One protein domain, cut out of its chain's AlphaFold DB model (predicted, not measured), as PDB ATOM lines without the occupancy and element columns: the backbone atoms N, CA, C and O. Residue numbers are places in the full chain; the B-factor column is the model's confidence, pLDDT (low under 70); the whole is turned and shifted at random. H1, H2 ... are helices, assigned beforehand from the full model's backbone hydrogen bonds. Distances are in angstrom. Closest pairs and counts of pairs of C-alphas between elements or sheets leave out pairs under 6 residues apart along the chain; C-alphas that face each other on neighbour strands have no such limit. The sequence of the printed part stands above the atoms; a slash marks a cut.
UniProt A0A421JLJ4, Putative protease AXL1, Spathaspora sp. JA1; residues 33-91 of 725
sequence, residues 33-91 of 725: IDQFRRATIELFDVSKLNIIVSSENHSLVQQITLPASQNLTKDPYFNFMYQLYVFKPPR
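What this domain is: This is residues 33 to 91 of the 725 residues of the protein "Putative protease AXL1" of Spathaspora sp. JA1 (UniProt A0A421JLJ4). Little regular structure is present: helix H1 sticks out as an arm, with residues 33 to 45 standing free, from a body mostly of loops. In that body, beyond the short helix H2, the stretch 63 to 91 folds back on itself, 66 to 67 pairing with 85 to 86 and 73 to 74 with 81 to 82, antiparallel. The printed part has 59 residues, with two named helices, H1 then H2, and no named strand; the class is all helix, with 15 residues in named elements. It is only just extended, close to loose, with a radius of gyration of the C-alphas of 15.6 A, spanning 45 by 33 by 18 A.

How they stand to each other: H1, residues 33 to 43, and H2, residues 59 to 62, are apart. Every O i to N i+4 pair in H1 is within hydrogen-bond range; H2 is too short for one.

Where its parts are: H1 runs 15.1 A from C-alpha 33 at (15.076, 19.760, 17.642). H2, 5.4 A long, ends at C-alpha 62, (51.563, 22.933, 33.958).

The domain as a whole: The C-alphas farthest apart, of Ile 33 and Asn 71, are 46.1 A apart. The printed part has no cut. H1 to H2 is a long link. Residues 56 to 71 and 88 to 91 have pLDDT under 70.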
ATOM      1  N   ILE A  33      13.738  19.481  18.169       80.75
ATOM      2  CA  ILE A  33      15.076  19.760  17.642       80.75
ATOM      3  C   ILE A  33      15.569  21.131  18.129       80.75
ATOM      4  O   ILE A  33      16.761  21.293  18.400       80.75
ATOM      5  N   ASP A  34      14.676  22.112  18.286       85.62
ATOM      6  CA  ASP A  34      15.035  23.462  18.717       85.62
ATOM      7  C   ASP A  34      15.386  23.512  20.204       85.62
ATOM      8  O   ASP A  34      16.312  24.227  20.600       85.62
ATOM      9  N   GLN A  35      14.690  22.747  21.046       84.19
ATOM     10  CA  GLN A  35      15.066  22.562  22.444       84.19
ATOM     11  C   GLN A  35      16.409  21.838  22.562       84.19
ATOM     12  O   GLN A  35      17.290  22.333  23.265       84.19
ATOM     13  N   PHE A  36      16.604  20.725  21.843       82.56
ATOM     14  CA  PHE A  36      17.876  19.995  21.845       82.56
ATOM     15  C   PHE A  36      19.037  20.890  21.400       82.56
ATOM     16  O   PHE A  36      20.079  20.946  22.057       82.56
ATOM     17  N   ARG A  37      18.847  21.657  20.320       86.50
ATOM     18  CA  ARG A  37      19.844  22.601  19.809       86.50
ATOM     19  C   ARG A  37      20.158  23.699  20.824       86.50
ATOM     20  O   ARG A  37      21.334  23.970  21.059       86.50
ATOM     21  N   ARG A  38      19.140  24.331  21.421       88.56
ATOM     22  CA  ARG A  38      19.337  25.373  22.444       88.56
ATOM     23  C   ARG A  38      20.085  24.828  23.656       88.56
ATOM     24  O   ARG A  38      21.083  25.426  24.047       88.56
ATOM     25  N   ALA A  39      19.663  23.677  24.178       85.69
ATOM     26  CA  ALA A  39      20.318  23.021  25.304       85.69
ATOM     27  C   ALA A  39      21.774  22.659  24.979       85.69
ATOM     28  O   ALA A  39      22.661  22.926  25.781       85.69
ATOM     29  N   THR A  40      22.043  22.131  23.780       85.69
ATOM     30  CA  THR A  40      23.405  21.806  23.322       85.69
ATOM     31  C   THR A  40      24.294  23.051  23.294       85.69
ATOM     32  O   THR A  40      25.400  23.016  23.824       85.69
ATOM     33  N   ILE A  41      23.816  24.165  22.729       85.94
ATOM     34  CA  ILE A  41      24.571  25.430  22.685       85.94
ATOM     35  C   ILE A  41      24.812  25.979  24.099       85.94
ATOM     36  O   ILE A  41      25.888  26.496  24.382       85.94
ATOM     37  N   GLU A  42      23.823  25.871  24.988       87.19
ATOM     38  CA  GLU A  42      23.921  26.371  26.359       87.19
ATOM     39  C   GLU A  42      24.865  25.541  27.247       87.19
ATOM     40  O   GLU A  42      25.557  26.117  28.097       87.19
ATOM     41  N   LEU A  43      24.870  24.213  27.061       84.62
ATOM     42  CA  LEU A  43      25.677  23.243  27.810       84.62
ATOM     43  C   LEU A  43      27.125  23.193  27.319       84.62
ATOM     44  O   LEU A  43      28.044  23.238  28.133       84.62
ATOM     45  N   PHE A  44      27.345  23.118  26.003       81.88
ATOM     46  CA  PHE A  44      28.681  23.028  25.403       81.88
ATOM     47  C   PHE A  44      29.305  24.410  25.151       81.88
ATOM     48  O   PHE A  44      29.947  24.654  24.128       81.88
ATOM     49  N   ASP A  45      29.135  25.321  26.110       81.44
ATOM     50  CA  ASP A  45      29.803  26.617  26.137       81.44
ATOM     51  C   ASP A  45      31.170  26.479  26.822       81.44
ATOM     52  O   ASP A  45      31.271  26.158  28.008       81.44
ATOM     53  N   VAL A  46      32.242  26.760  26.077       77.12
ATOM     54  CA  VAL A  46      33.627  26.701  26.576       77.12
ATOM     55  C   VAL A  46      33.830  27.604  27.798       77.12
ATOM     56  O   VAL A  46      34.658  27.291  28.651       77.12
ATOM     57  N   SER A  47      33.070  28.698  27.927       78.00
ATOM     58  CA  SER A  47      33.151  29.596  29.085       78.00
ATOM     59  C   SER A  47      32.641  28.969  30.389       78.00
ATOM     60  O   SER A  47      33.021  29.422  31.468       78.00
ATOM     61  N   LYS A  48      31.830  27.907  30.301       81.31
ATOM     62  CA  LYS A  48      31.269  27.160  31.439       81.31
ATOM     63  C   LYS A  48      31.999  25.835  31.707       81.31
ATOM     64  O   LYS A  48      31.594  25.079  32.589       81.31
ATOM     65  N   LEU A  49      33.054  25.533  30.947       79.62
ATOM     66  CA  LEU A  49      33.771  24.263  31.015       79.62
ATOM     67  C   LEU A  49      34.604  24.148  32.302       79.62
ATOM     68  O   LEU A  49      35.518  24.937  32.535       79.62
ATOM     69  N   ASN A  50      34.353  23.094  33.082       83.12
ATOM     70  CA  ASN A  50      35.203  22.678  34.197       83.12
ATOM     71  C   ASN A  50      35.935  21.384  33.826       83.12
ATOM     72  O   ASN A  50      35.301  20.407  33.433       83.12
ATOM     73  N   ILE A  51      37.262  21.368  33.961       80.88
ATOM     74  CA  ILE A  51      38.102  20.210  33.624       80.88
ATOM     75  C   ILE A  51      38.719  19.660  34.909       80.88
ATOM     76  O   ILE A  51      39.398  20.385  35.634       80.88
ATOM     77  N   ILE A  52      38.510  18.369  35.168       85.69
ATOM     78  CA  ILE A  52      39.145  17.641  36.271       85.69
ATOM     79  C   ILE A  52      40.161  16.675  35.667       85.69
ATOM     80  O   ILE A  52      39.805  15.828  34.851       85.69
ATOM     81  N   VAL A  53      41.424  16.794  36.073       80.12
ATOM     82  CA  VAL A  53      42.506  15.902  35.638       80.12
ATOM     83  C   VAL A  53      42.982  15.094  36.839       80.12
ATOM     84  O   VAL A  53      43.576  15.648  37.761       80.12
ATOM     85  N   SER A  54      42.731  13.785  36.820       83.31
ATOM     86  CA  SER A  54      43.278  12.844  37.801       83.31
ATOM     87  C   SER A  54      44.543  12.209  37.226       83.31
ATOM     88  O   SER A  54      44.479  11.507  36.219       83.31
ATOM     89  N   SER A  55      45.701  12.513  37.810       73.12
ATOM     90  CA  SER A  55      47.006  12.030  37.347       73.12
ATOM     91  C   SER A  55      47.993  11.992  38.509       73.12
ATOM     92  O   SER A  55      48.029  12.922  39.314       73.12
ATOM     93  N   GLU A  56      48.833  10.958  38.555       69.88
ATOM     94  CA  GLU A  56      49.992  10.899  39.459       69.88
ATOM     95  C   GLU A  56      51.119  11.845  39.004       69.88
ATOM     96  O   GLU A  56      51.965  12.254  39.797       69.88
ATOM     97  N   ASN A  57      51.119  12.234  37.723       69.00
ATOM     98  CA  ASN A  57      52.089  13.151  37.141       69.00
ATOM     99  C   ASN A  57      51.461  14.534  36.899       69.00
ATOM    100  O   ASN A  57      50.795  14.771  35.885       69.00
ATOM    101  N   HIS A  58      51.701  15.459  37.830       63.94
ATOM    102  CA  HIS A  58      51.161  16.823  37.806       63.94
ATOM    103  C   HIS A  58      51.819  17.750  36.759       63.94
ATOM    104  O   HIS A  58      51.315  18.844  36.505       63.94
ATOM    105  N   SER A  59      52.923  17.332  36.126       62.44
ATOM    106  CA  SER A  59      53.685  18.172  35.181       62.44
ATOM    107  C   SER A  59      52.964  18.427  33.848       62.44
ATOM    108  O   SER A  59      53.166  19.472  33.232       62.44
ATOM    109  N   LEU A  60      52.067  17.525  33.427       59.53
ATOM    110  CA  LEU A  60      51.306  17.644  32.172       59.53
ATOM    111  C   LEU A  60      50.343  18.844  32.172       59.53
ATOM    112  O   LEU A  60      50.157  19.495  31.146       59.53
ATOM    113  N   VAL A  61      49.764  19.185  33.328       60.62
ATOM    114  CA  VAL A  61      48.795  20.291  33.465       60.62
ATOM    115  C   VAL A  61      49.492  21.660  33.445       60.62
ATOM    116  O   VAL A  61      48.934  22.646  32.956       60.62
ATOM    117  N   GLN A  62      50.749  21.713  33.898       60.88
ATOM    118  CA  GLN A  62      51.563  22.933  33.958       60.88
ATOM    119  C   GLN A  62      51.971  23.464  32.572       60.88
ATOM    120  O   GLN A  62      52.333  24.630  32.452       60.88
ATOM    121  N   GLN A  63      51.888  22.643  31.516       57.84
ATOM    122  CA  GLN A  63      52.235  23.047  30.146       57.84
ATOM    123  C   GLN A  63      51.134  23.869  29.451       57.84
ATOM    124  O   GLN A  63      51.415  24.572  28.484       57.84
ATOM    125  N   ILE A  64      49.884  23.791  29.929       56.81
ATOM    126  CA  ILE A  64      48.693  24.312  29.223       56.81
ATOM    127  C   ILE A  64      47.949  25.373  30.058       56.81
ATOM    128  O   ILE A  64      47.057  26.060  29.566       56.81
ATOM    129  N   THR A  65      48.314  25.555  31.330       61.66
ATOM    130  CA  THR A  65      47.578  26.421  32.261       61.66
ATOM    131  C   THR A  65      48.504  27.279  33.122       61.66
ATOM    132  O   THR A  65      49.644  26.912  33.397       61.66
ATOM    133  N   LEU A  66      48.014  28.447  33.556       59.34
ATOM    134  CA  LEU A  66      48.679  29.263  34.576       59.34
ATOM    135  C   LEU A  66      48.116  28.856  35.954       59.34
ATOM    136  O   LEU A  66      46.888  28.853  36.111       59.34
ATOM    137  N   PRO A  67      48.957  28.502  36.945       59.81
ATOM    138  CA  PRO A  67      48.477  28.106  38.266       59.81
ATOM    139  C   PRO A  67      47.753  29.271  38.952       59.81
ATOM    140  O   PRO A  67      48.282  30.380  39.023       59.81
ATOM    141  N   ALA A  68      46.545  29.017  39.467       57.34
ATOM    142  CA  ALA A  68      45.798  30.000  40.259       57.34
ATOM    143  C   ALA A  68      46.395  30.154  41.674       57.34
ATOM    144  O   ALA A  68      46.273  31.208  42.295       57.34
ATOM    145  N   SER A  69      47.068  29.109  42.167       60.03
ATOM    146  CA  SER A  69      47.846  29.087  43.407       60.03
ATOM    147  C   SER A  69      49.100  28.218  43.234       60.03
ATOM    148  O   SER A  69      49.100  27.263  42.456       60.03
ATOM    149  N   GLN A  70      50.181  28.537  43.951       60.97
ATOM    150  CA  GLN A  70      51.437  27.769  43.898       60.97
ATOM    151  C   GLN A  70      51.420  26.498  44.769       60.97
ATOM    152  O   GLN A  70      52.273  25.635  44.588       60.97
ATOM    153  N   ASN A  71      50.449  26.358  45.683       67.00
ATOM    154  CA  ASN A  71      50.443  25.305  46.700       67.00
ATOM    155  C   ASN A  71      49.360  24.250  46.442       67.00
ATOM    156  O   ASN A  71      48.203  24.578  46.171       67.00
ATOM    157  N   LEU A  72      49.740  22.982  46.615       76.69
ATOM    158  CA  LEU A  72      48.815  21.856  46.696       76.69
ATOM    159  C   LEU A  72      47.900  22.029  47.913       76.69
ATOM    160  O   LEU A  72      48.364  22.244  49.033       76.69
ATOM    161  N   THR A  73      46.598  21.927  47.685       83.69
ATOM    162  CA  THR A  73      45.569  21.976  48.727       83.69
ATOM    163  C   THR A  73      45.147  20.555  49.077       83.69
ATOM    164  O   THR A  73      45.142  19.679  48.215       83.69
ATOM    165  N   LYS A  74      44.805  20.310  50.343       87.88
ATOM    166  CA  LYS A  74      44.320  19.010  50.813       87.88
ATOM    167  C   LYS A  74      42.818  19.072  51.040       87.88
ATOM    168  O   LYS A  74      42.341  19.998  51.695       87.88
ATOM    169  N   ASP A  75      42.086  18.097  50.519       88.06
ATOM    170  CA  ASP A  75      40.659  17.974  50.792       88.06
ATOM    171  C   ASP A  75      40.412  17.654  52.286       88.06
ATOM    172  O   ASP A  75      41.062  16.758  52.831       88.06
ATOM    173  N   PRO A  76      39.498  18.365  52.971       85.81
ATOM    174  CA  PRO A  76      39.288  18.205  54.410       85.81
ATOM    175  C   PRO A  76      38.559  16.912  54.814       85.81
ATOM    176  O   PRO A  76      38.628  16.538  55.982       85.81
ATOM    177  N   TYR A  77      37.875  16.227  53.892       84.44
ATOM    178  CA  TYR A  77      37.041  15.057  54.204       84.44
ATOM    179  C   TYR A  77      37.676  13.744  53.730       84.44
ATOM    180  O   TYR A  77      37.699  12.753  54.457       84.44
ATOM    181  N   PHE A  78      38.238  13.754  52.526       78.44
ATOM    182  CA  PHE A  78      38.802  12.608  51.820       78.44
ATOM    183  C   PHE A  78      40.328  12.673  51.706       78.44
ATOM    184  O   PHE A  78      40.944  11.714  51.245       78.44
ATOM    185  N   ASN A  79      40.961  13.762  52.162       82.81
ATOM    186  CA  ASN A  79      42.414  13.897  52.310       82.81
ATOM    187  C   ASN A  79      43.250  13.757  51.023       82.81
ATOM    188  O   ASN A  79      44.476  13.657  51.122       82.81
ATOM    189  N   PHE A  80      42.642  13.782  49.834       81.06
ATOM    190  CA  PHE A  80      43.392  13.826  48.579       81.06
ATOM    191  C   PHE A  80      43.992  15.218  48.350       81.06
ATOM    192  O   PHE A  80      43.470  16.230  48.825       81.06
ATOM    193  N   MET A  81      45.108  15.266  47.625       84.12
ATOM    194  CA  MET A  81      45.773  16.516  47.261       84.12
ATOM    195  C   MET A  81      45.261  16.990  45.899       84.12
ATOM    196  O   MET A  81      45.141  16.191  44.973       84.12
ATOM    197  N   TYR A  82      44.980  18.282  45.761       85.81
ATOM    198  CA  TYR A  82      44.534  18.883  44.506       85.81
ATOM    199  C   TYR A  82      45.112  20.287  44.311       85.81
ATOM    200  O   TYR A  82      45.601  20.926  45.246       85.81
ATOM    201  N   GLN A  83      45.048  20.777  43.077       83.06
ATOM    202  CA  GLN A  83      45.464  22.128  42.717       83.06
ATOM    203  C   GLN A  83      44.489  22.713  41.694       83.06
ATOM    204  O   GLN A  83      43.973  21.996  40.838       83.06
ATOM    205  N   LEU A  84      44.230  24.018  41.799       83.12
ATOM    206  CA  LEU A  84      43.325  24.739  40.908       83.12
ATOM    207  C   LEU A  84      44.115  25.532  39.864       83.12
ATOM    208  O   LEU A  84      45.096  26.215  40.175       83.12
ATOM    209  N   TYR A  85      43.640  25.473  38.625       77.44
ATOM    210  CA  TYR A  85      44.238  26.143  37.476       77.44
ATOM    211  C   TYR A  85      43.196  27.003  36.768       77.44
ATOM    212  O   TYR A  85      42.024  26.634  36.703       77.44
ATOM    213  N   VAL A  86      43.625  28.136  36.204       76.88
ATOM    214  CA  VAL A  86      42.763  28.932  35.321       76.88
ATOM    215  C   VAL A  86      42.959  28.435  33.894       76.88
ATOM    216  O   VAL A  86      44.021  28.635  33.297       76.88
ATOM    217  N   PHE A  87      41.934  27.782  33.345       72.50
ATOM    218  CA  PHE A  87      41.952  27.305  31.967       72.50
ATOM    219  C   PHE A  87      41.864  28.484  30.989       72.50
ATOM    220  O   PHE A  87      40.932  29.285  31.041       72.50
ATOM    221  N   LYS A  88      42.846  28.597  30.087       68.69
ATOM    222  CA  LYS A  88      42.807  29.519  28.945       68.69
ATOM    223  C   LYS A  88      42.835  28.677  27.670       68.69
ATOM    224  O   LYS A  88      43.872  28.072  27.403       68.69
ATOM    225  N   PRO A  89      41.741  28.610  26.894       65.50
ATOM    226  CA  PRO A  89      41.698  27.760  25.713       65.50
ATOM    227  C   PRO A  89      42.788  28.177  24.703       65.50
ATOM    228  O   PRO A  89      42.978  29.379  24.468       65.50
ATOM    229  N   PRO A  90      43.535  27.222  24.119       64.38
ATOM    230  CA  PRO A  90      44.572  27.525  23.138       64.38
ATOM    231  C   PRO A  90      43.972  28.175  21.882       64.38
ATOM    232  O   PRO A  90      42.892  27.816  21.428       64.38
ATOM    233  N   ARG A  91      44.688  29.144  21.293       59.19
ATOM    234  CA  ARG A  91      44.225  29.905  20.112       59.19
ATOM    235  C   ARG A  91      44.340  29.145  18.781       59.19
ATOM    236  O   ARG A  91      43.849  29.640  17.772       59.19
TER     237      ARG A  91